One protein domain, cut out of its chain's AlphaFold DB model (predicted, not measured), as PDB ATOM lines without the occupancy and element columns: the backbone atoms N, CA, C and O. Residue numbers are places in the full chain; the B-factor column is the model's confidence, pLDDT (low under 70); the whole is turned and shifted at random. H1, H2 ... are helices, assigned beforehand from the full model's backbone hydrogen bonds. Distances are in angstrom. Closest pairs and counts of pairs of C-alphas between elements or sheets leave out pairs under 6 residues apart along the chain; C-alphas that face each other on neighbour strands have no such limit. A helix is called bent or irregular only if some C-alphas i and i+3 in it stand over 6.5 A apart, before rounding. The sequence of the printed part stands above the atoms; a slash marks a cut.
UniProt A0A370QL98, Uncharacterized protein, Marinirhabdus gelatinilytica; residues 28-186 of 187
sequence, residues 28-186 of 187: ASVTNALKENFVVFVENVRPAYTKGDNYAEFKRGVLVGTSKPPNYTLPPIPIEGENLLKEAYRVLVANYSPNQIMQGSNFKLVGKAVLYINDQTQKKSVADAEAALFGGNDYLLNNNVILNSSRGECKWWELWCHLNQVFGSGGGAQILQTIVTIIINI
ATOM      1  N   ALA A  28     448.597 221.726 485.155       90.94
ATOM      2  CA  ALA A  28     447.644 222.772 484.803       90.94
ATOM      3  C   ALA A  28     447.739 223.167 483.320       90.94
ATOM      4  O   ALA A  28     446.710 223.255 482.647       90.94
ATOM      5  N   SER A  29     448.953 223.360 482.789       91.38
ATOM      6  CA  SER A  29     449.145 223.725 481.377       91.38
ATOM      7  C   SER A  29     448.728 222.595 480.436       91.38
ATOM      8  O   SER A  29     448.011 222.843 479.469       91.38
ATOM      9  N   VAL A  30     449.084 221.347 480.753       92.56
ATOM     10  CA  VAL A  30     448.656 220.165 479.987       92.56
ATOM     11  C   VAL A  30     447.145 219.966 480.085       92.56
ATOM     12  O   VAL A  30     446.502 219.729 479.066       92.56
ATOM     13  N   THR A  31     446.542 220.137 481.265       93.75
ATOM     14  CA  THR A  31     445.078 220.089 481.418       93.75
ATOM     15  C   THR A  31     444.388 221.123 480.533       93.75
ATOM     16  O   THR A  31     443.447 220.779 479.820       93.75
ATOM     17  N   ASN A  32     444.853 222.374 480.546       93.56
ATOM     18  CA  ASN A  32     444.277 223.427 479.712       93.56
ATOM     19  C   ASN A  32     444.437 223.120 478.220       93.56
ATOM     20  O   ASN A  32     443.449 223.188 477.494       93.56
ATOM     21  N   ALA A  33     445.614 222.677 477.781       93.88
ATOM     22  CA  ALA A  33     445.831 222.308 476.385       93.88
ATOM     23  C   ALA A  33     444.943 221.137 475.942       93.88
ATOM     24  O   ALA A  33     444.398 221.163 474.846       93.88
ATOM     25  N   LEU A  34     444.726 220.125 476.790       95.44
ATOM     26  CA  LEU A  34     443.795 219.031 476.488       95.44
ATOM     27  C   LEU A  34     442.336 219.510 476.400       95.44
ATOM     28  O   LEU A  34     441.568 218.992 475.589       95.44
ATOM     29  N   LYS A  35     441.934 220.483 477.230       95.31
ATOM     30  CA  LYS A  35     440.602 221.103 477.148       95.31
ATOM     31  C   LYS A  35     440.437 221.876 475.842       95.31
ATOM     32  O   LYS A  35     439.443 221.674 475.149       95.31
ATOM     33  N   GLU A  36     441.416 222.703 475.493       94.12
ATOM     34  CA  GLU A  36     441.435 223.456 474.235       94.12
ATOM     35  C   GLU A  36     441.428 222.516 473.033       94.12
ATOM     36  O   GLU A  36     440.649 222.708 472.106       94.12
ATOM     37  N   ASN A  37     442.207 221.437 473.085       94.44
ATOM     38  CA  ASN A  37     442.228 220.407 472.055       94.44
ATOM     39  C   ASN A  37     440.844 219.759 471.872       94.44
ATOM     40  O   ASN A  37     440.397 219.574 470.744       94.44
ATOM     41  N   PHE A  38     440.108 219.506 472.963       96.62
ATOM     42  CA  PHE A  38     438.729 219.022 472.867       96.62
ATOM     43  C   PHE A  38     437.777 220.058 472.250       96.62
ATOM     44  O   PHE A  38     436.919 219.694 471.448       96.62
ATOM     45  N   VAL A  39     437.922 221.344 472.587       95.38
ATOM     46  CA  VAL A  39     437.156 222.429 471.945       95.38
ATOM     47  C   VAL A  39     437.431 222.456 470.446       95.38
ATOM     48  O   VAL A  39     436.491 222.443 469.658       95.38
ATOM     49  N   VAL A  40     438.706 222.446 470.053       93.31
ATOM     50  CA  VAL A  40     439.132 222.428 468.648       93.31
ATOM     51  C   VAL A  40     438.563 221.208 467.932       93.31
ATOM     52  O   VAL A  40     438.014 221.340 466.840       93.31
ATOM     53  N   PHE A  41     438.613 220.034 468.563       94.88
ATOM     54  CA  PHE A  41     438.000 218.821 468.037       94.88
ATOM     55  C   PHE A  41     436.495 219.000 467.794       94.88
ATOM     56  O   PHE A  41     436.036 218.761 466.678       94.88
ATOM     57  N   VAL A  42     435.736 219.477 468.792       95.56
ATOM     58  CA  VAL A  42     434.286 219.719 468.666       95.56
ATOM     59  C   VAL A  42     433.982 220.715 467.551       95.56
ATOM     60  O   VAL A  42     433.100 220.457 466.735       95.56
ATOM     61  N   GLU A  43     434.699 221.836 467.488       93.38
ATOM     62  CA  GLU A  43     434.482 222.855 466.458       93.38
ATOM     63  C   GLU A  43     434.813 222.344 465.056       93.38
ATOM     64  O   GLU A  43     434.111 222.677 464.102       93.38
ATOM     65  N   ASN A  44     435.837 221.499 464.926       92.06
ATOM     66  CA  ASN A  44     436.185 220.897 463.648       92.06
ATOM     67  C   ASN A  44     435.134 219.891 463.177       92.06
ATOM     68  O   ASN A  44     434.847 219.862 461.988       92.06
ATOM     69  N   VAL A  45     434.542 219.092 464.072       93.75
ATOM     70  CA  VAL A  45     433.513 218.099 463.699       93.75
ATOM     71  C   VAL A  45     432.091 218.667 463.674       93.75
ATOM     72  O   VAL A  45     431.189 218.028 463.133       93.75
ATOM     73  N   ARG A  46     431.872 219.875 464.211       94.50
ATOM     74  CA  ARG A  46     430.575 220.574 464.234       94.50
ATOM     75  C   ARG A  46     429.862 220.610 462.873       94.50
ATOM     76  O   ARG A  46     428.657 220.374 462.876       94.50
ATOM     77  N   PRO A  47     430.529 220.855 461.723       92.75
ATOM     78  CA  PRO A  47     429.858 220.882 460.420       92.75
ATOM     79  C   PRO A  47     429.203 219.553 460.013       92.75
ATOM     80  O   PRO A  47     428.313 219.555 459.170       92.75
ATOM     81  N   ALA A  48     429.617 218.427 460.605       92.50
ATOM     82  CA  ALA A  48     428.998 217.121 460.376       92.50
ATOM     83  C   ALA A  48     427.741 216.868 461.223       92.50
ATOM     84  O   ALA A  48     427.138 215.808 461.085       92.50
ATOM     85  N   TYR A  49     427.349 217.805 462.093       94.06
ATOM     86  CA  TYR A  49     426.133 217.710 462.895       94.06
ATOM     87  C   TYR A  49     425.046 218.651 462.377       94.06
ATOM     88  O   TYR A  49     425.219 219.872 462.347       94.06
ATOM     89  N   THR A  50     423.884 218.085 462.070       93.38
ATOM     90  CA  THR A  50     422.643 218.824 461.840       93.38
ATOM     91  C   THR A  50     421.708 218.647 463.031       93.38
ATOM     92  O   THR A  50     421.605 217.578 463.633       93.38
ATOM     93  N   LYS A  51     420.991 219.713 463.404       93.94
ATOM     94  CA  LYS A  51     420.018 219.647 464.499       93.94
ATOM     95  C   LYS A  51     418.959 218.582 464.197       93.94
ATOM     96  O   LYS A  51     418.208 218.720 463.237       93.94
ATOM     97  N   GLY A  52     418.861 217.589 465.076       92.12
ATOM     98  CA  GLY A  52     417.952 216.449 464.929       92.12
ATOM     99  C   GLY A  52     418.654 215.142 464.562       92.12
ATOM    100  O   GLY A  52     418.051 214.092 464.771       92.12
ATOM    101  N   ASP A  53     419.914 215.196 464.113       93.56
ATOM    102  CA  ASP A  53     420.713 213.998 463.856       93.56
ATOM    103  C   ASP A  53     420.844 213.164 465.129       93.56
ATOM    104  O   ASP A  53     421.095 213.690 466.219       93.56
ATOM    105  N   ASN A  54     420.741 211.848 464.979       95.69
ATOM    106  CA  ASN A  54     421.168 210.907 466.000       95.69
ATOM    107  C   ASN A  54     422.692 210.690 465.945       95.69
ATOM    108  O   ASN A  54     423.384 211.060 464.995       95.69
ATOM    109  N   TYR A  55     423.237 210.030 466.967       95.75
ATOM    110  CA  TYR A  55     424.679 209.797 467.053       95.75
ATOM    111  C   TYR A  55     425.250 209.008 465.857       95.75
ATOM    112  O   TYR A  55     426.374 209.272 465.433       95.75
ATOM    113  N   ALA A  56     424.502 208.057 465.288       92.75
ATOM    114  CA  ALA A  56     424.974 207.275 464.149       92.75
ATOM    115  C   ALA A  56     425.051 208.114 462.861       92.75
ATOM    116  O   ALA A  56     425.972 207.923 462.065       92.75
ATOM    117  N   GLU A  57     424.121 209.052 462.670       92.06
ATOM    118  CA  GLU A  57     424.134 210.020 461.566       92.06
ATOM    119  C   GLU A  57     425.329 210.965 461.686       92.06
ATOM    120  O   GLU A  57     426.137 211.034 460.759       92.06
ATOM    121  N   PHE A  58     425.524 211.567 462.865       94.31
ATOM    122  CA  PHE A  58     426.695 212.394 463.161       94.31
ATOM    123  C   PHE A  58     428.009 211.635 462.924       94.31
ATOM    124  O   PHE A  58     428.877 212.087 462.177       94.31
ATOM    125  N   LYS A  59     428.152 210.436 463.507       93.44
ATOM    126  CA  LYS A  59     429.355 209.605 463.362       93.44
ATOM    127  C   LYS A  59     429.639 209.274 461.895       93.44
ATOM    128  O   LYS A  59     430.793 209.309 461.473       93.44
ATOM    129  N   ARG A  60     428.605 208.970 461.103       90.44
ATOM    130  CA  ARG A  60     428.753 208.745 459.659       90.44
ATOM    131  C   ARG A  60     429.246 210.012 458.958       90.44
ATOM    132  O   ARG A  60     430.211 209.930 458.200       90.44
ATOM    133  N   GLY A  61     428.643 211.163 459.250       90.56
ATOM    134  CA  GLY A  61     429.075 212.455 458.718       90.56
ATOM    135  C   GLY A  61     430.549 212.744 459.011       90.56
ATOM    136  O   GLY A  61     431.276 213.168 458.116       90.56
ATOM    137  N   VAL A  62     431.022 212.425 460.219       91.94
ATOM    138  CA  VAL A  62     432.423 212.629 460.618       91.94
ATOM    139  C   VAL A  62     433.393 211.662 459.934       91.94
ATOM    140  O   VAL A  62     434.457 212.075 459.477       91.94
ATOM    141  N   LEU A  63     433.053 210.376 459.839       89.88
ATOM    142  CA  LEU A  63     434.002 209.365 459.358       89.88
ATOM    143  C   LEU A  63     434.059 209.240 457.833       89.88
ATOM    144  O   LEU A  63     435.103 208.874 457.299       89.88
ATOM    145  N   VAL A  64     432.953 209.496 457.128       84.88
ATOM    146  CA  VAL A  64     432.871 209.249 455.674       84.88
ATOM    147  C   VAL A  64     432.260 210.389 454.865       84.88
ATOM    148  O   VAL A  64     432.249 210.320 453.632       84.88
ATOM    149  N   GLY A  65     431.766 211.436 455.528       79.19
ATOM    150  CA  GLY A  65     431.103 212.561 454.876       79.19
ATOM    151  C   GLY A  65     429.825 212.155 454.135       79.19
ATOM    152  O   GLY A  65     429.167 211.169 454.470       79.19
ATOM    153  N   THR A  66     429.484 212.913 453.091       66.56
ATOM    154  CA  THR A  66     428.358 212.622 452.180       66.56
ATOM    155  C   THR A  66     428.738 211.679 451.029       66.56
ATOM    156  O   THR A  66     427.896 211.316 450.212       66.56
ATOM    157  N   SER A  67     430.005 211.263 450.954       57.72
ATOM    158  CA  SER A  67     430.620 210.643 449.774       57.72
ATOM    159  C   SER A  67     430.329 209.145 449.604       57.72
ATOM    160  O   SER A  67     430.861 208.519 448.683       57.72
ATOM    161  N   LYS A  68     429.544 208.523 450.495       62.34
ATOM    162  CA  LYS A  68     429.291 207.074 450.492       62.34
ATOM    163  C   LYS A  68     427.796 206.735 450.523       62.34
ATOM    164  O   LYS A  68     427.019 207.467 451.131       62.34
ATOM    165  N   PRO A  69     427.390 205.616 449.884       58.16
ATOM    166  CA  PRO A  69     425.995 205.204 449.845       58.16
ATOM    167  C   PRO A  69     425.435 204.939 451.255       58.16
ATOM    168  O   PRO A  69     426.200 204.561 452.148       58.16
ATOM    169  N   PRO A  70     424.106 205.045 451.451       58.72
ATOM    170  CA  PRO A  70     423.440 204.901 452.757       58.72
ATOM    171  C   PRO A  70     423.790 203.611 453.523       58.72
ATOM    172  O   PRO A  70     423.741 203.585 454.751       58.72
ATOM    173  N   ASN A  71     424.197 202.563 452.799       63.00
ATOM    174  CA  ASN A  71     424.501 201.228 453.321       63.00
ATOM    175  C   ASN A  71     426.003 200.972 453.548       63.00
ATOM    176  O   ASN A  71     426.416 199.822 453.678       63.00
ATOM    177  N   TYR A  72     426.846 202.010 453.566       70.56
ATOM    178  CA  TYR A  72     428.252 201.847 453.930       70.56
ATOM    179  C   TYR A  72     428.388 201.507 455.421       70.56
ATOM    180  O   TYR A  72     428.004 202.297 456.292       70.56
ATOM    181  N   THR A  73     428.958 200.339 455.714       76.69
ATOM    182  CA  THR A  73     429.306 199.931 457.077       76.69
ATOM    183  C   THR A  73     430.562 200.670 457.520       76.69
ATOM    184  O   THR A  73     431.623 200.521 456.916       76.69
ATOM    185  N   LEU A  74     430.440 201.466 458.583       81.56
ATOM    186  CA  LEU A  74     431.581 202.151 459.185       81.56
ATOM    187  C   LEU A  74     432.568 201.125 459.760       81.56
ATOM    188  O   LEU A  74     432.121 200.143 460.363       81.56
ATOM    189  N   PRO A  75     433.889 201.343 459.623       79.44
ATOM    190  CA  PRO A  75     434.857 200.497 460.301       79.44
ATOM    191  C   PRO A  75     434.640 200.565 461.822       79.44
ATOM    192  O   PRO A  75     434.189 201.597 462.342       79.44
ATOM    193  N   PRO A  76     434.957 199.486 462.559       87.88
ATOM    194  CA  PRO A  76     435.017 199.568 464.007       87.88
ATOM    195  C   PRO A  76     436.065 200.615 464.390       87.88
ATOM    196  O   PRO A  76     437.167 200.635 463.840       87.88
ATOM    197  N   ILE A  77     435.709 201.486 465.329       93.94
ATOM    198  CA  ILE A  77     436.637 202.457 465.906       93.94
ATOM    199  C   ILE A  77     436.974 202.023 467.337       93.94
ATOM    200  O   ILE A  77     436.110 201.443 468.005       93.94
ATOM    201  N   PRO A  78     438.209 202.253 467.809       96.12
ATOM    202  CA  PRO A  78     438.582 201.974 469.191       96.12
ATOM    203  C   PRO A  78     437.729 202.788 470.173       96.12
ATOM    204  O   PRO A  78     437.154 203.825 469.828       96.12
ATOM    205  N   ILE A  79     437.650 202.315 471.418       97.12
ATOM    206  CA  ILE A  79     436.775 202.898 472.443       97.12
ATOM    207  C   ILE A  79     437.145 204.352 472.766       97.12
ATOM    208  O   ILE A  79     436.271 205.159 473.072       97.12
ATOM    209  N   GLU A  80     438.421 204.714 472.659       97.31
ATOM    210  CA  GLU A  80     438.919 206.071 472.864       97.31
ATOM    211  C   GLU A  80     438.353 207.041 471.820       97.31
ATOM    212  O   GLU A  80     437.837 208.101 472.183       97.31
ATOM    213  N   GLY A  81     438.366 206.651 470.542       96.94
ATOM    214  CA  GLY A  81     437.770 207.435 469.460       96.94
ATOM    215  C   GLY A  81     436.244 207.481 469.546       96.94
ATOM    216  O   GLY A  81     435.639 208.539 469.374       96.94
ATOM    217  N   GLU A  82     435.612 206.356 469.892       97.62
ATOM    218  CA  GLU A  82     434.164 206.267 470.114       97.62
ATOM    219  C   GLU A  82     433.698 207.209 471.229       97.62
ATOM    220  O   GLU A  82     432.708 207.921 471.073       97.62
ATOM    221  N   ASN A  83     434.419 207.249 472.350       97.50
ATOM    222  CA  ASN A  83     434.077 208.116 473.472       97.50
ATOM    223  C   ASN A  83     434.273 209.598 473.134       97.50
ATOM    224  O   ASN A  83     433.435 210.413 473.522       97.50
ATOM    225  N   LEU A  84     435.327 209.949 472.388       97.06
ATOM    226  CA  LEU A  84     435.522 211.318 471.902       97.06
ATOM    227  C   LEU A  84     434.362 211.777 471.015       97.06
ATOM    228  O   LEU A  84     433.819 212.859 471.234       97.06
ATOM    229  N   LEU A  85     433.946 210.949 470.052       97.25
ATOM    230  CA  LEU A  85     432.830 211.279 469.162       97.25
ATOM    231  C   LEU A  85     431.502 211.372 469.915       97.25
ATOM    232  O   LEU A  85     430.734 212.300 469.671       97.25
ATOM    233  N   LYS A  86     431.226 210.455 470.851       98.06
ATOM    234  CA  LYS A  86     430.016 210.520 471.688       98.06
ATOM    235  C   LYS A  86     429.958 211.794 472.514       98.06
ATOM    236  O   LYS A  86     428.899 212.411 472.604       98.06
ATOM    237  N   GLU A  87     431.078 212.193 473.108       98.00
ATOM    238  CA  GLU A  87     431.120 213.399 473.926       98.00
ATOM    239  C   GLU A  87     431.009 214.665 473.069       98.00
ATOM    240  O   GLU A  87     430.262 215.574 473.430       98.00
ATOM    241  N   ALA A  88     431.653 214.708 471.897       97.69
ATOM    242  CA  ALA A  88     431.460 215.797 470.942       97.69
ATOM    243  C   ALA A  88     429.990 215.902 470.510       97.69
ATOM    244  O   ALA A  88     429.401 216.977 470.590       97.69
ATOM    245  N   TYR A  89     429.355 214.782 470.157       98.31
ATOM    246  CA  TYR A  89     427.927 214.735 469.842       98.31
ATOM    247  C   TYR A  89     427.061 215.258 470.995       98.31
ATOM    248  O   TYR A  89     426.203 216.112 470.783       98.31
ATOM    249  N   ARG A  90     427.309 214.807 472.234       97.81
ATOM    250  CA  ARG A  90     426.574 215.261 473.427       97.81
ATOM    251  C   ARG A  90     426.654 216.782 473.591       97.81
ATOM    252  O   ARG A  90     425.644 217.430 473.859       97.81
ATOM    253  N   VAL A  91     427.849 217.340 473.426       97.19
ATOM    254  CA  VAL A  91     428.134 218.779 473.507       97.19
ATOM    255  C   VAL A  91     427.430 219.562 472.392       97.19
ATOM    256  O   VAL A  91     426.873 220.628 472.656       97.19
ATOM    257  N   LEU A  92     427.411 219.023 471.169       97.38
ATOM    258  CA  LEU A  92     426.742 219.622 470.010       97.38
ATOM    259  C   LEU A  92     425.215 219.623 470.164       97.38
ATOM    260  O   LEU A  92     424.590 220.664 469.966       97.38
ATOM    261  N   VAL A  93     424.623 218.508 470.602       97.62
ATOM    262  CA  VAL A  93     423.182 218.396 470.897       97.62
ATOM    263  C   VAL A  93     422.763 219.385 471.981       97.62
ATOM    264  O   VAL A  93     421.723 220.034 471.869       97.62
ATOM    265  N   ALA A  94     423.582 219.528 473.024       96.75
ATOM    266  CA  ALA A  94     423.329 220.471 474.107       96.75
ATOM    267  C   ALA A  94     423.640 221.935 473.731       96.75
ATOM    268  O   ALA A  94     423.399 222.834 474.536       96.75
ATOM    269  N   ASN A  95     424.162 222.176 472.522       96.00
ATOM    270  CA  ASN A  95     424.559 223.481 472.004       96.00
ATOM    271  C   ASN A  95     425.492 224.257 472.953       96.00
ATOM    272  O   ASN A  95     425.316 225.452 473.195       96.00
ATOM    273  N   TYR A  96     426.475 223.568 473.532       96.75
ATOM    274  CA  TYR A  96     427.443 224.205 474.423       96.75
ATOM    275  C   TYR A  96     428.392 225.116 473.633       96.75
ATOM    276  O   TYR A  96     428.901 224.755 472.570       96.75
ATOM    277  N   SER A  97     428.661 226.293 474.197       95.81
ATOM    278  CA  SER A  97     429.708 227.209 473.733       95.81
ATOM    279  C   SER A  97     431.112 226.691 474.085       95.81
ATOM    280  O   SER A  97     431.255 225.943 475.058       95.81
ATOM    281  N   PRO A  98     432.173 227.142 473.386       94.75
ATOM    282  CA  PRO A  98     433.562 226.821 473.732       94.75
ATOM    283  C   PRO A  98     433.896 227.019 475.217       94.75
ATOM    284  O   PRO A  98     434.492 226.146 475.844       94.75
ATOM    285  N   ASN A  99     433.422 228.110 475.826       95.62
ATOM    286  CA  ASN A  99     433.649 228.384 477.248       95.62
ATOM    287  C   ASN A  99     432.987 227.346 478.167       95.62
ATOM    288  O   ASN A  99     433.574 226.956 479.172       95.62
ATOM    289  N   GLN A 100     431.788 226.867 477.823       95.94
ATOM    290  CA  GLN A 100     431.124 225.800 478.583       95.94
ATOM    291  C   GLN A 100     431.860 224.464 478.430       95.94
ATOM    292  O   GLN A 100     431.970 223.710 479.394       95.94
ATOM    293  N   ILE A 101     432.413 224.187 477.246       94.62
ATOM    294  CA  ILE A 101     433.229 222.992 477.000       94.62
ATOM    295  C   ILE A 101     434.506 223.023 477.857       94.62
ATOM    296  O   ILE A 101     434.833 222.028 478.504       94.62
ATOM    297  N   MET A 102     435.178 224.176 477.938       93.94
ATOM    298  CA  MET A 102     436.397 224.384 478.741       93.94
ATOM    299  C   MET A 102     436.196 224.169 480.252       93.94
ATOM    300  O   MET A 102     437.141 223.843 480.979       93.94
ATOM    301  N   GLN A 103     434.972 224.337 480.753       91.75
ATOM    302  CA  GLN A 103     434.643 224.100 482.163       91.75
ATOM    303  C   GLN A 103     434.462 222.608 482.491       91.75
ATOM    304  O   GLN A 103     434.500 222.234 483.661       91.75
ATOM    305  N   GLY A 104     434.294 221.751 481.479       86.88
ATOM    306  CA  GLY A 104     434.070 220.318 481.651       86.88
ATOM    307  C   GLY A 104     435.335 219.488 481.902       86.88
ATOM    308  O   GLY A 104     436.472 219.961 481.823       86.88
ATOM    309  N   SER A 105     435.116 218.193 482.146       85.94
ATOM    310  CA  SER A 105     436.168 217.185 482.373       85.94
ATOM    311  C   SER A 105     436.536 216.376 481.121       85.94
ATOM    312  O   SER A 105     437.185 215.332 481.207       85.94
ATOM    313  N   ASN A 106     436.138 216.858 479.941       88.44
ATOM    314  CA  ASN A 106     436.280 216.154 478.659       88.44
ATOM    315  C   ASN A 106     437.739 215.993 478.218       88.44
ATOM    316  O   ASN A 106     438.063 215.091 477.448       88.44
ATOM    317  N   PHE A 107     438.640 216.796 478.786       90.19
ATOM    318  CA  PHE A 107     440.085 216.685 478.601       90.19
ATOM    319  C   PHE A 107     440.635 215.290 478.927       90.19
ATOM    320  O   PHE A 107     441.609 214.856 478.317       90.19
ATOM    321  N   LYS A 108     439.987 214.542 479.835       93.00
ATOM    322  CA  LYS A 108     440.365 213.154 480.138       93.00
ATOM    323  C   LYS A 108     440.177 212.227 478.933       93.00
ATOM    324  O   LYS A 108     440.950 211.289 478.767       93.00
ATOM    325  N   LEU A 109     439.161 212.471 478.101       95.56
ATOM    326  CA  LEU A 109     438.924 211.686 476.887       95.56
ATOM    327  C   LEU A 109     440.014 211.952 475.849       95.56
ATOM    328  O   LEU A 109     440.546 211.001 475.285       95.56
ATOM    329  N   VAL A 110     440.402 213.220 475.675       96.00
ATOM    330  CA  VAL A 110     441.532 213.590 474.809       96.00
ATOM    331  C   VAL A 110     442.821 212.956 475.318       96.00
ATOM    332  O   VAL A 110     443.533 212.331 474.544       96.00
ATOM    333  N   GLY A 111     443.091 213.026 476.625       95.38
ATOM    334  CA  GLY A 111     444.266 212.387 477.219       95.38
ATOM    335  C   GLY A 111     444.323 210.882 476.935       95.38
ATOM    336  O   GLY A 111     445.347 210.382 476.485       95.38
ATOM    337  N   LYS A 112     443.208 210.158 477.113       96.06
ATOM    338  CA  LYS A 112     443.124 208.723 476.782       96.06
ATOM    339  C   LYS A 112     443.354 208.451 475.295       96.06
ATOM    340  O   LYS A 112     444.079 207.521 474.960       96.06
ATOM    341  N   ALA A 113     442.788 209.270 474.415       96.62
ATOM    342  CA  ALA A 113     443.003 209.151 472.979       96.62
ATOM    343  C   ALA A 113     444.463 209.403 472.579       96.62
ATOM    344  O   ALA A 113     445.010 208.668 471.765       96.62
ATOM    345  N   VAL A 114     445.125 210.381 473.197       95.12
ATOM    346  CA  VAL A 114     446.555 210.651 472.987       95.12
ATOM    347  C   VAL A 114     447.421 209.489 473.476       95.12
ATOM    348  O   VAL A 114     448.369 209.107 472.793       95.12
ATOM    349  N   LEU A 115     447.083 208.871 474.611       94.81
ATOM    350  CA  LEU A 115     447.773 207.662 475.076       94.81
ATOM    351  C   LEU A 115     447.570 206.478 474.123       94.81
ATOM    352  O   LEU A 115     448.527 205.755 473.852       94.81
ATOM    353  N   TYR A 116     446.361 206.313 473.576       95.38
ATOM    354  CA  TYR A 116     446.096 205.325 472.530       95.38
ATOM    355  C   TYR A 116     446.957 205.582 471.286       95.38
ATOM    356  O   TYR A 116     447.619 204.665 470.805       95.38
ATOM    357  N   ILE A 117     447.005 206.826 470.796       94.50
ATOM    358  CA  ILE A 117     447.852 207.209 469.657       94.50
ATOM    359  C   ILE A 117     449.306 206.833 469.951       94.50
ATOM    360  O   ILE A 117     449.927 206.135 469.154       94.50
ATOM    361  N   ASN A 118     449.830 207.207 471.121       93.50
ATOM    362  CA  ASN A 118     451.195 206.875 471.520       93.50
ATOM    363  C   ASN A 118     451.469 205.357 471.517       93.50
ATOM    364  O   ASN A 118     452.499 204.932 470.996       93.50
ATOM    365  N   ASP A 119     450.551 204.526 472.021       94.06
ATOM    366  CA  ASP A 119     450.670 203.061 471.927       94.06
ATOM    367  C   ASP A 119     450.727 202.579 470.466       94.06
ATOM    368  O   ASP A 119     451.577 201.764 470.096       94.06
ATOM    369  N   GLN A 120     449.880 203.131 469.594       94.00
ATOM    370  CA  GLN A 120     449.849 202.753 468.180       94.00
ATOM    371  C   GLN A 120     451.104 203.191 467.407       94.00
ATOM    372  O   GLN A 120     451.513 202.487 466.478       94.00
ATOM    373  N   THR A 121     451.763 204.290 467.799       91.75
ATOM    374  CA  THR A 121     453.007 204.751 467.144       91.75
ATOM    375  C   THR A 121     454.184 203.789 467.291       91.75
ATOM    376  O   THR A 121     455.133 203.854 466.518       91.75
ATOM    377  N   GLN A 122     454.110 202.822 468.211       89.19
ATOM    378  CA  GLN A 122     455.103 201.746 468.303       89.19
ATOM    379  C   GLN A 122     455.069 200.798 467.092       89.19
ATOM    380  O   GLN A 122     455.990 200.010 466.889       89.19
ATOM    381  N   LYS A 123     453.987 200.830 466.302       89.88
ATOM    382  CA  LYS A 123     453.727 199.893 465.196       89.88
ATOM    383  C   LYS A 123     453.503 200.590 463.855       89.88
ATOM    384  O   LYS A 123     453.468 199.911 462.831       89.88
ATOM    385  N   LYS A 124     453.275 201.904 463.854       91.25
ATOM    386  CA  LYS A 124     452.858 202.687 462.682       91.25
ATOM    387  C   LYS A 124     453.383 204.118 462.767       91.25
ATOM    388  O   LYS A 124     453.850 204.545 463.819       91.25
ATOM    389  N   SER A 125     453.276 204.872 461.673       91.00
ATOM    390  CA  SER A 125     453.561 206.309 461.700       91.00
ATOM    391  C   SER A 125     452.591 207.056 462.632       91.00
ATOM    392  O   SER A 125     451.519 206.547 462.962       91.00
ATOM    393  N   VAL A 126     452.947 208.279 463.045       88.94
ATOM    394  CA  VAL A 126     452.063 209.136 463.862       88.94
ATOM    395  C   VAL A 126     450.726 209.373 463.161       88.94
ATOM    396  O   VAL A 126     449.682 209.146 463.763       88.94
ATOM    397  N   ALA A 127     450.752 209.718 461.873       88.69
ATOM    398  CA  ALA A 127     449.538 209.935 461.092       88.69
ATOM    399  C   ALA A 127     448.649 208.676 461.041       88.69
ATOM    400  O   ALA A 127     447.443 208.760 461.246       88.69
ATOM    401  N   ASP A 128     449.230 207.489 460.846       90.88
ATOM    402  CA  ASP A 128     448.461 206.237 460.834       90.88
ATOM    403  C   ASP A 128     447.897 205.876 462.215       90.88
ATOM    404  O   ASP A 128     446.820 205.284 462.315       90.88
ATOM    405  N   ALA A 129     448.625 206.194 463.288       93.25
ATOM    406  CA  ALA A 129     448.183 205.995 464.665       93.25
ATOM    407  C   ALA A 129     447.001 206.914 465.015       93.25
ATOM    408  O   ALA A 129     446.025 206.470 465.622       93.25
ATOM    409  N   GLU A 130     447.053 208.171 464.578       92.94
ATOM    410  CA  GLU A 130     445.956 209.129 464.716       92.94
ATOM    411  C   GLU A 130     444.747 208.739 463.860       92.94
ATOM    412  O   GLU A 130     443.620 208.736 464.350       92.94
ATOM    413  N   ALA A 131     444.953 208.284 462.621       92.50
ATOM    414  CA  ALA A 131     443.870 207.748 461.798       92.50
ATOM    415  C   ALA A 131     443.256 206.471 462.406       92.50
ATOM    416  O   ALA A 131     442.042 206.261 462.317       92.50
ATOM    417  N   ALA A 132     444.061 205.617 463.053       93.69
ATOM    418  CA  ALA A 132     443.591 204.399 463.718       93.69
ATOM    419  C   ALA A 132     442.588 204.688 464.845       93.69
ATOM    420  O   ALA A 132     441.651 203.907 465.024       93.69
ATOM    421  N   LEU A 133     442.711 205.837 465.524       95.25
ATOM    422  CA  LEU A 133     441.737 206.304 466.515       95.25
ATOM    423  C   LEU A 133     440.314 206.401 465.932       95.25
ATOM    424  O   LEU A 133     439.333 206.212 466.646       95.25
ATOM    425  N   PHE A 134     440.203 206.628 464.622       93.38
ATOM    426  CA  PHE A 134     438.942 206.772 463.893       93.38
ATOM    427  C   PHE A 134     438.715 205.657 462.858       93.38
ATOM    428  O   PHE A 134     437.972 205.832 461.893       93.38
ATOM    429  N   GLY A 135     439.319 204.480 463.067       89.38
ATOM    430  CA  GLY A 135     439.087 203.282 462.247       89.38
ATOM    431  C   GLY A 135     440.105 203.055 461.126       89.38
ATOM    432  O   GLY A 135     439.945 202.121 460.343       89.38
ATOM    433  N   GLY A 136     441.162 203.869 461.053       82.88
ATOM    434  CA  GLY A 136     442.359 203.596 460.249       82.88
ATOM    435  C   GLY A 136     442.226 203.862 458.753       82.88
ATOM    436  O   GLY A 136     443.044 203.363 457.987       82.88
ATOM    437  N   ASN A 137     441.210 204.612 458.323       81.31
ATOM    438  CA  ASN A 137     441.029 204.983 456.921       81.31
ATOM    439  C   ASN A 137     441.347 206.468 456.711       81.31
ATOM    440  O   ASN A 137     440.446 207.292 456.551       81.31
ATOM    441  N   ASP A 138     442.633 206.799 456.734       79.00
ATOM    442  CA  ASP A 138     443.146 208.157 456.550       79.00
ATOM    443  C   ASP A 138     442.653 208.792 455.240       79.00
ATOM    444  O   ASP A 138     442.300 209.967 455.227       79.00
ATOM    445  N   TYR A 139     442.526 208.015 454.158       81.75
ATOM    446  CA  TYR A 139     441.952 208.480 452.899       81.75
ATOM    447  C   TYR A 139     440.536 209.037 453.093       81.75
ATOM    448  O   TYR A 139     440.247 210.132 452.610       81.75
ATOM    449  N   LEU A 140     439.654 208.333 453.807       80.94
ATOM    450  CA  LEU A 140     438.298 208.829 454.071       80.94
ATOM    451  C   LEU A 140     438.307 210.058 454.981       80.94
ATOM    452  O   LEU A 140     437.576 211.007 454.709       80.94
ATOM    453  N   LEU A 141     439.162 210.078 456.006       85.94
ATOM    454  CA  LEU A 141     439.270 211.218 456.918       85.94
ATOM    455  C   LEU A 141     439.817 212.471 456.206       85.94
ATOM    456  O   LEU A 141     439.327 213.573 456.446       85.94
ATOM    457  N   ASN A 142     440.792 212.299 455.307       83.44
ATOM    458  CA  ASN A 142     441.403 213.355 454.491       83.44
ATOM    459  C   ASN A 142     440.443 213.898 453.426       83.44
ATOM    460  O   ASN A 142     440.456 215.088 453.130       83.44
ATOM    461  N   ASN A 143     439.615 213.033 452.835       79.25
ATOM    462  CA  ASN A 143     438.706 213.398 451.747       79.25
ATOM    463  C   ASN A 143     437.268 213.646 452.226       79.25
ATOM    464  O   ASN A 143     436.338 213.684 451.415       79.25
ATOM    465  N   ASN A 144     437.055 213.819 453.535       84.31
ATOM    466  CA  ASN A 144     435.744 214.163 454.065       84.31
ATOM    467  C   ASN A 144     435.398 215.615 453.721       84.31
ATOM    468  O   ASN A 144     435.769 216.536 454.439       84.31
ATOM    469  N   VAL A 145     434.624 215.818 452.657       79.00
ATOM    470  CA  VAL A 145     434.225 217.142 452.148       79.00
ATOM    471  C   VAL A 145     433.501 218.034 453.162       79.00
ATOM    472  O   VAL A 145     433.536 219.250 453.012       79.00
ATOM    473  N   ILE A 146     432.869 217.457 454.189       82.06
ATOM    474  CA  ILE A 146     432.188 218.216 455.246       82.06
ATOM    475  C   ILE A 146     433.213 218.844 456.198       82.06
ATOM    476  O   ILE A 146     433.027 219.961 456.673       82.06
ATOM    477  N   LEU A 147     434.299 218.116 456.466       84.38
ATOM    478  CA  LEU A 147     435.326 218.478 457.444       84.38
ATOM    479  C   LEU A 147     436.607 219.033 456.798       84.38
ATOM    480  O   LEU A 147     437.479 219.535 457.498       84.38
ATOM    481  N   ASN A 148     436.721 218.973 455.466       65.25
ATOM    482  CA  ASN A 148     437.893 219.404 454.694       65.25
ATOM    483  C   ASN A 148     438.020 220.935 454.561       65.25
ATOM    484  O   ASN A 148     438.803 221.435 453.755       65.25
ATOM    485  N   SER A 149     437.266 221.714 455.342       53.69
ATOM    486  CA  SER A 149     437.577 223.127 455.540       53.69
ATOM    487  C   SER A 149     438.769 223.219 456.494       53.69
ATOM    488  O   SER A 149     438.595 223.334 457.708       53.69
ATOM    489  N   SER A 150     439.978 223.105 455.949       49.44
ATOM    490  CA  SER A 150     441.244 223.242 456.666       49.44
ATOM    491  C   SER A 150     441.320 224.580 457.407       49.44
ATOM    492  O   SER A 150     441.737 225.609 456.876       49.44
ATOM    493  N   ARG A 151     440.925 224.583 458.680       52.62
ATOM    494  CA  ARG A 151     441.270 225.652 459.616       52.62
ATOM    495  C   ARG A 151     442.617 225.303 460.252       52.62
ATOM    496  O   ARG A 151     442.661 224.860 461.392       52.62
ATOM    497  N   GLY A 152     443.704 225.489 459.500       62.50
ATOM    498  CA  GLY A 152     445.081 225.383 460.004       62.50
ATOM    499  C   GLY A 152     445.913 224.224 459.443       62.50
ATOM    500  O   GLY A 152     445.500 223.531 458.517       62.50
ATOM    501  N   GLU A 153     447.117 224.063 460.001       79.12
ATOM    502  CA  GLU A 153     448.129 223.074 459.578       79.12
ATOM    503  C   GLU A 153     447.797 221.635 460.004       79.12
ATOM    504  O   GLU A 153     448.266 220.692 459.373       79.12
ATOM    505  N   CYS A 154     446.978 221.469 461.047       87.00
ATOM    506  CA  CYS A 154     446.575 220.175 461.592       87.00
ATOM    507  C   CYS A 154     445.169 219.798 461.124       87.00
ATOM    508  O   CYS A 154     444.238 220.607 461.181       87.00
ATOM    509  N   LYS A 155     444.978 218.544 460.725       89.00
ATOM    510  CA  LYS A 155     443.658 218.009 460.373       89.00
ATOM    511  C   LYS A 155     442.819 217.785 461.625       89.00
ATOM    512  O   LYS A 155     443.333 217.666 462.735       89.00
ATOM    513  N   TRP A 156     441.502 217.682 461.458       88.88
ATOM    514  CA  TRP A 156     440.575 217.533 462.589       88.88
ATOM    515  C   TRP A 156     440.848 216.294 463.456       88.88
ATOM    516  O   TRP A 156     440.551 216.304 464.648       88.88
ATOM    517  N   TRP A 157     441.404 215.239 462.855       90.19
ATOM    518  CA  TRP A 157     441.691 213.960 463.500       90.19
ATOM    519  C   TRP A 157     443.114 213.865 464.080       90.19
ATOM    520  O   TRP A 157     443.419 212.897 464.770       90.19
ATOM    521  N   GLU A 158     443.972 214.864 463.842       91.81
ATOM    522  CA  GLU A 158     445.378 214.883 464.273       91.81
ATOM    523  C   GLU A 158     445.524 215.545 465.663       91.81
ATOM    524  O   GLU A 158     446.036 216.660 465.806       91.81
ATOM    525  N   LEU A 159     445.025 214.879 466.714       93.19
ATOM    526  CA  LEU A 159     445.034 215.389 468.097       93.19
ATOM    527  C   LEU A 159     446.438 215.762 468.604       93.19
ATOM    528  O   LEU A 159     446.596 216.758 469.315       93.19
ATOM    529  N   TRP A 160     447.454 214.975 468.249       90.69
ATOM    530  CA  TRP A 160     448.845 215.215 468.617       90.69
ATOM    531  C   TRP A 160     449.421 216.424 467.881       90.69
ATOM    532  O   TRP A 160     450.156 217.209 468.482       90.69
ATOM    533  N   CYS A 161     449.048 216.630 466.613       90.50
ATOM    534  CA  CYS A 161     449.407 217.842 465.876       90.50
ATOM    535  C   CYS A 161     448.882 219.092 466.600       90.50
ATOM    536  O   CYS A 161     449.660 219.996 466.906       90.50
ATOM    537  N   HIS A 162     447.598 219.096 466.982       90.38
ATOM    538  CA  HIS A 162     446.988 220.205 467.729       90.38
ATOM    539  C   HIS A 162     447.675 220.457 469.083       90.38
ATOM    540  O   HIS A 162     447.880 221.605 469.464       90.38
ATOM    541  N   LEU A 163     448.094 219.413 469.814       89.25
ATOM    542  CA  LEU A 163     448.877 219.592 471.050       89.25
ATOM    543  C   LEU A 163     450.271 220.181 470.784       89.25
ATOM    544  O   LEU A 163     450.738 221.037 471.540       89.25
ATOM    545  N   ASN A 164     450.936 219.757 469.709       87.88
ATOM    546  CA  ASN A 164     452.253 220.276 469.343       87.88
ATOM    547  C   ASN A 164     452.210 221.743 468.907       87.88
ATOM    548  O   ASN A 164     453.207 222.438 469.087       87.88
ATOM    549  N   GLN A 165     451.079 222.242 468.403       86.56
ATOM    550  CA  GLN A 165     450.911 223.675 468.140       86.56
ATOM    551  C   GLN A 165     450.962 224.519 469.426       86.56
ATOM    552  O   GLN A 165     451.422 225.658 469.384       86.56
ATOM    553  N   VAL A 166     450.557 223.961 470.572       85.62
ATOM    554  CA  VAL A 166     450.604 224.651 471.874       85.62
ATOM    555  C   VAL A 166     452.003 224.585 472.488       85.62
ATOM    556  O   VAL A 166     452.528 225.581 472.987       85.62
ATOM    557  N   PHE A 167     452.630 223.409 472.462       84.75
ATOM    558  CA  PHE A 167     453.852 223.170 473.234       84.75
ATOM    559  C   PHE A 167     455.157 223.214 472.423       84.75
ATOM    560  O   PHE A 167     456.236 223.459 472.985       84.75
ATOM    561  N   GLY A 168     455.070 223.029 471.108       81.50
ATOM    562  CA  GLY A 168     456.198 222.743 470.226       81.50
ATOM    563  C   GLY A 168     456.603 221.262 470.237       81.50
ATOM    564  O   GLY A 168     456.200 220.484 471.097       81.50
ATOM    565  N   SER A 169     457.452 220.867 469.286       75.88
ATOM    566  CA  SER A 169     457.807 219.460 469.019       75.88
ATOM    567  C   SER A 169     458.762 218.804 470.033       75.88
ATOM    568  O   SER A 169     458.973 217.596 469.985       75.88
ATOM    569  N   GLY A 170     459.349 219.567 470.963       70.62
ATOM    570  CA  GLY A 170     460.425 219.095 471.850       70.62
ATOM    571  C   GLY A 170     459.989 218.432 473.166       70.62
ATOM    572  O   GLY A 170     460.850 218.069 473.962       70.62
ATOM    573  N   GLY A 171     458.682 218.311 473.435       76.88
ATOM    574  CA  GLY A 171     458.146 217.976 474.765       76.88
ATOM    575  C   GLY A 171     457.439 216.634 474.924       76.88
ATOM    576  O   GLY A 171     456.919 216.364 476.004       76.88
ATOM    577  N   GLY A 172     457.378 215.806 473.877       82.31
ATOM    578  CA  GLY A 172     456.427 214.690 473.795       82.31
ATOM    579  C   GLY A 172     456.400 213.764 475.016       82.31
ATOM    580  O   GLY A 172     455.337 213.536 475.587       82.31
ATOM    581  N   ALA A 173     457.562 213.293 475.480       83.56
ATOM    582  CA  ALA A 173     457.644 212.393 476.634       83.56
ATOM    583  C   ALA A 173     457.168 213.044 477.948       83.56
ATOM    584  O   ALA A 173     456.499 212.395 478.750       83.56
ATOM    585  N   GLN A 174     457.473 214.329 478.159       85.75
ATOM    586  CA  GLN A 174     457.039 215.066 479.350       85.75
ATOM    587  C   GLN A 174     455.530 215.321 479.319       85.75
ATOM    588  O   GLN A 174     454.860 215.093 480.321       85.75
ATOM    589  N   ILE A 175     454.983 215.705 478.158       88.25
ATOM    590  CA  ILE A 175     453.533 215.847 477.953       88.25
ATOM    591  C   ILE A 175     452.829 214.525 478.268       88.25
ATOM    592  O   ILE A 175     451.887 214.510 479.055       88.25
ATOM    593  N   LEU A 176     453.295 213.415 477.689       89.38
ATOM    594  CA  LEU A 176     452.696 212.095 477.894       89.38
ATOM    595  C   LEU A 176     452.733 211.676 479.364       89.38
ATOM    596  O   LEU A 176     451.718 211.223 479.890       89.38
ATOM    597  N   GLN A 177     453.863 211.879 480.046       88.31
ATOM    598  CA  GLN A 177     453.969 211.587 481.473       88.31
ATOM    599  C   GLN A 177     452.971 212.414 482.293       88.31
ATOM    600  O   GLN A 177     452.291 211.867 483.158       88.31
ATOM    601  N   THR A 178     452.827 213.706 481.992       88.88
ATOM    602  CA  THR A 178     451.847 214.570 482.660       88.88
ATOM    603  C   THR A 178     450.407 214.127 482.367       88.88
ATOM    604  O   THR A 178     449.588 214.102 483.282       88.88
ATOM    605  N   ILE A 179     450.088 213.705 481.135       90.50
ATOM    606  CA  ILE A 179     448.771 213.141 480.780       90.50
ATOM    607  C   ILE A 179     448.464 211.903 481.632       90.50
ATOM    608  O   ILE A 179     447.363 211.794 482.176       90.50
ATOM    609  N   VAL A 180     449.426 210.986 481.776       89.88
ATOM    610  CA  VAL A 180     449.277 209.793 482.624       89.88
ATOM    611  C   VAL A 180     448.994 210.196 484.071       89.88
ATOM    612  O   VAL A 180     448.029 209.707 484.655       89.88
ATOM    613  N   THR A 181     449.772 211.128 484.626       88.25
ATOM    614  CA  THR A 181     449.581 211.636 485.992       88.25
ATOM    615  C   THR A 181     448.183 212.232 486.193       88.25
ATOM    616  O   THR A 181     447.497 211.861 487.141       88.25
ATOM    617  N   ILE A 182     447.710 213.078 485.269       87.94
ATOM    618  CA  ILE A 182     446.363 213.680 485.306       87.94
ATOM    619  C   ILE A 182     445.260 212.608 485.285       87.94
ATOM    620  O   ILE A 182     444.231 212.750 485.948       87.94
ATOM    621  N   ILE A 183     445.437 211.545 484.495       85.56
ATOM    622  CA  ILE A 183     444.438 210.479 484.370       85.56
ATOM    623  C   ILE A 183     444.409 209.597 485.624       85.56
ATOM    624  O   ILE A 183     443.318 209.231 486.058       85.56
ATOM    625  N   ILE A 184     445.572 209.275 486.200       80.62
ATOM    626  CA  ILE A 184     445.692 208.405 487.380       80.62
ATOM    627  C   ILE A 184     445.271 209.129 488.665       80.62
ATOM    628  O   ILE A 184     444.515 208.564 489.442       80.62
ATOM    629  N   ASN A 185     445.694 210.379 488.881       70.25
ATOM    630  CA  ASN A 185     445.459 211.110 490.139       70.25
ATOM    631  C   ASN A 185     444.000 211.563 490.356       70.25
ATOM    632  O   ASN A 185     443.689 212.176 491.374       70.25
ATOM    633  N   ILE A 186     443.106 211.311 489.398       54.41
ATOM    634  CA  ILE A 186     441.685 211.690 489.464       54.41
ATOM    635  C   ILE A 186     440.782 210.460 489.224       54.41
ATOM    636  O   ILE A 186     439.648 210.603 488.746       54.41
TER     637      ILE A 186
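This is residues 28 to 186 of the 187 residues of an uncharacterized protein of Marinirhabdus gelatinilytica (UniProt A0A370QL98). Look first for one long helix, H1, with shorter helices packed crosswise on it: the last part of H3 and the first part of H5 meet it, H2 sits at one end and H9 at the other, and H4 and H8 also pack on it. H6 and H7 lie farther out, on H5 and H2. The printed part has 159 residues with nine named helices, H1 to H9 in chain order, and no named strand: all helix. It is compact, with a radius of gyration of the C-alphas of 15.0 A and spans of 44 by 36 by 27 A.

Start at the hub, H1, residues 28 to 48, irregular where C-alphas 44 and 47 are 7.1 A apart. Its residues 31 to 38 alone touch H5, residues 107 to 121, about perpendicular at 87 degrees; the closest C-alphas, Lys 35 and Phe 107, are 4.7 A apart. Closest C-alphas likewise show H1 touching H3, residues 79 to 93 (Val 42 and Ala 88, 5.3 A), H2, residues 55 to 64 (Ala 48 and Gly 61, 5.0 A), H4, residues 98 to 102 (Lys 35 and Met 102, 5.6 A), H8, residues 159 to 167 (Asn 37 and His 162, 6.4 A), and H9, residues 172 to 184 (Val 30 and Ile 175, 6.8 A). H6, residues 126 to 132, touches H5, and H7, residues 138 to 142, touches H2, at closest C-alphas Gln 120 and Ala 129, 5.1 A, and Val 64 and Leu 140, 5.7 A. O i to N i+4 pairs are within hydrogen-bond range throughout the helices but for H1, 15 of 17, and H8, 4 of 5.

Find C-alpha 28 at (447.644, 222.772, 484.803); H1 runs 31.2 A to C-alpha 48. H5 spans 21.0 A, H3 20.7 A, and H9 18.4 A, to C-alpha 184 at (445.692, 208.405, 487.380).

The two C-alphas farthest apart, Pro 69 and Asn 185, are 45.1 A apart. The printed part has no cut; the links H2 to H3 and H7 to H8 are long. Confidence is under 70 at residues 66 to 71, 148 to 152 and 186.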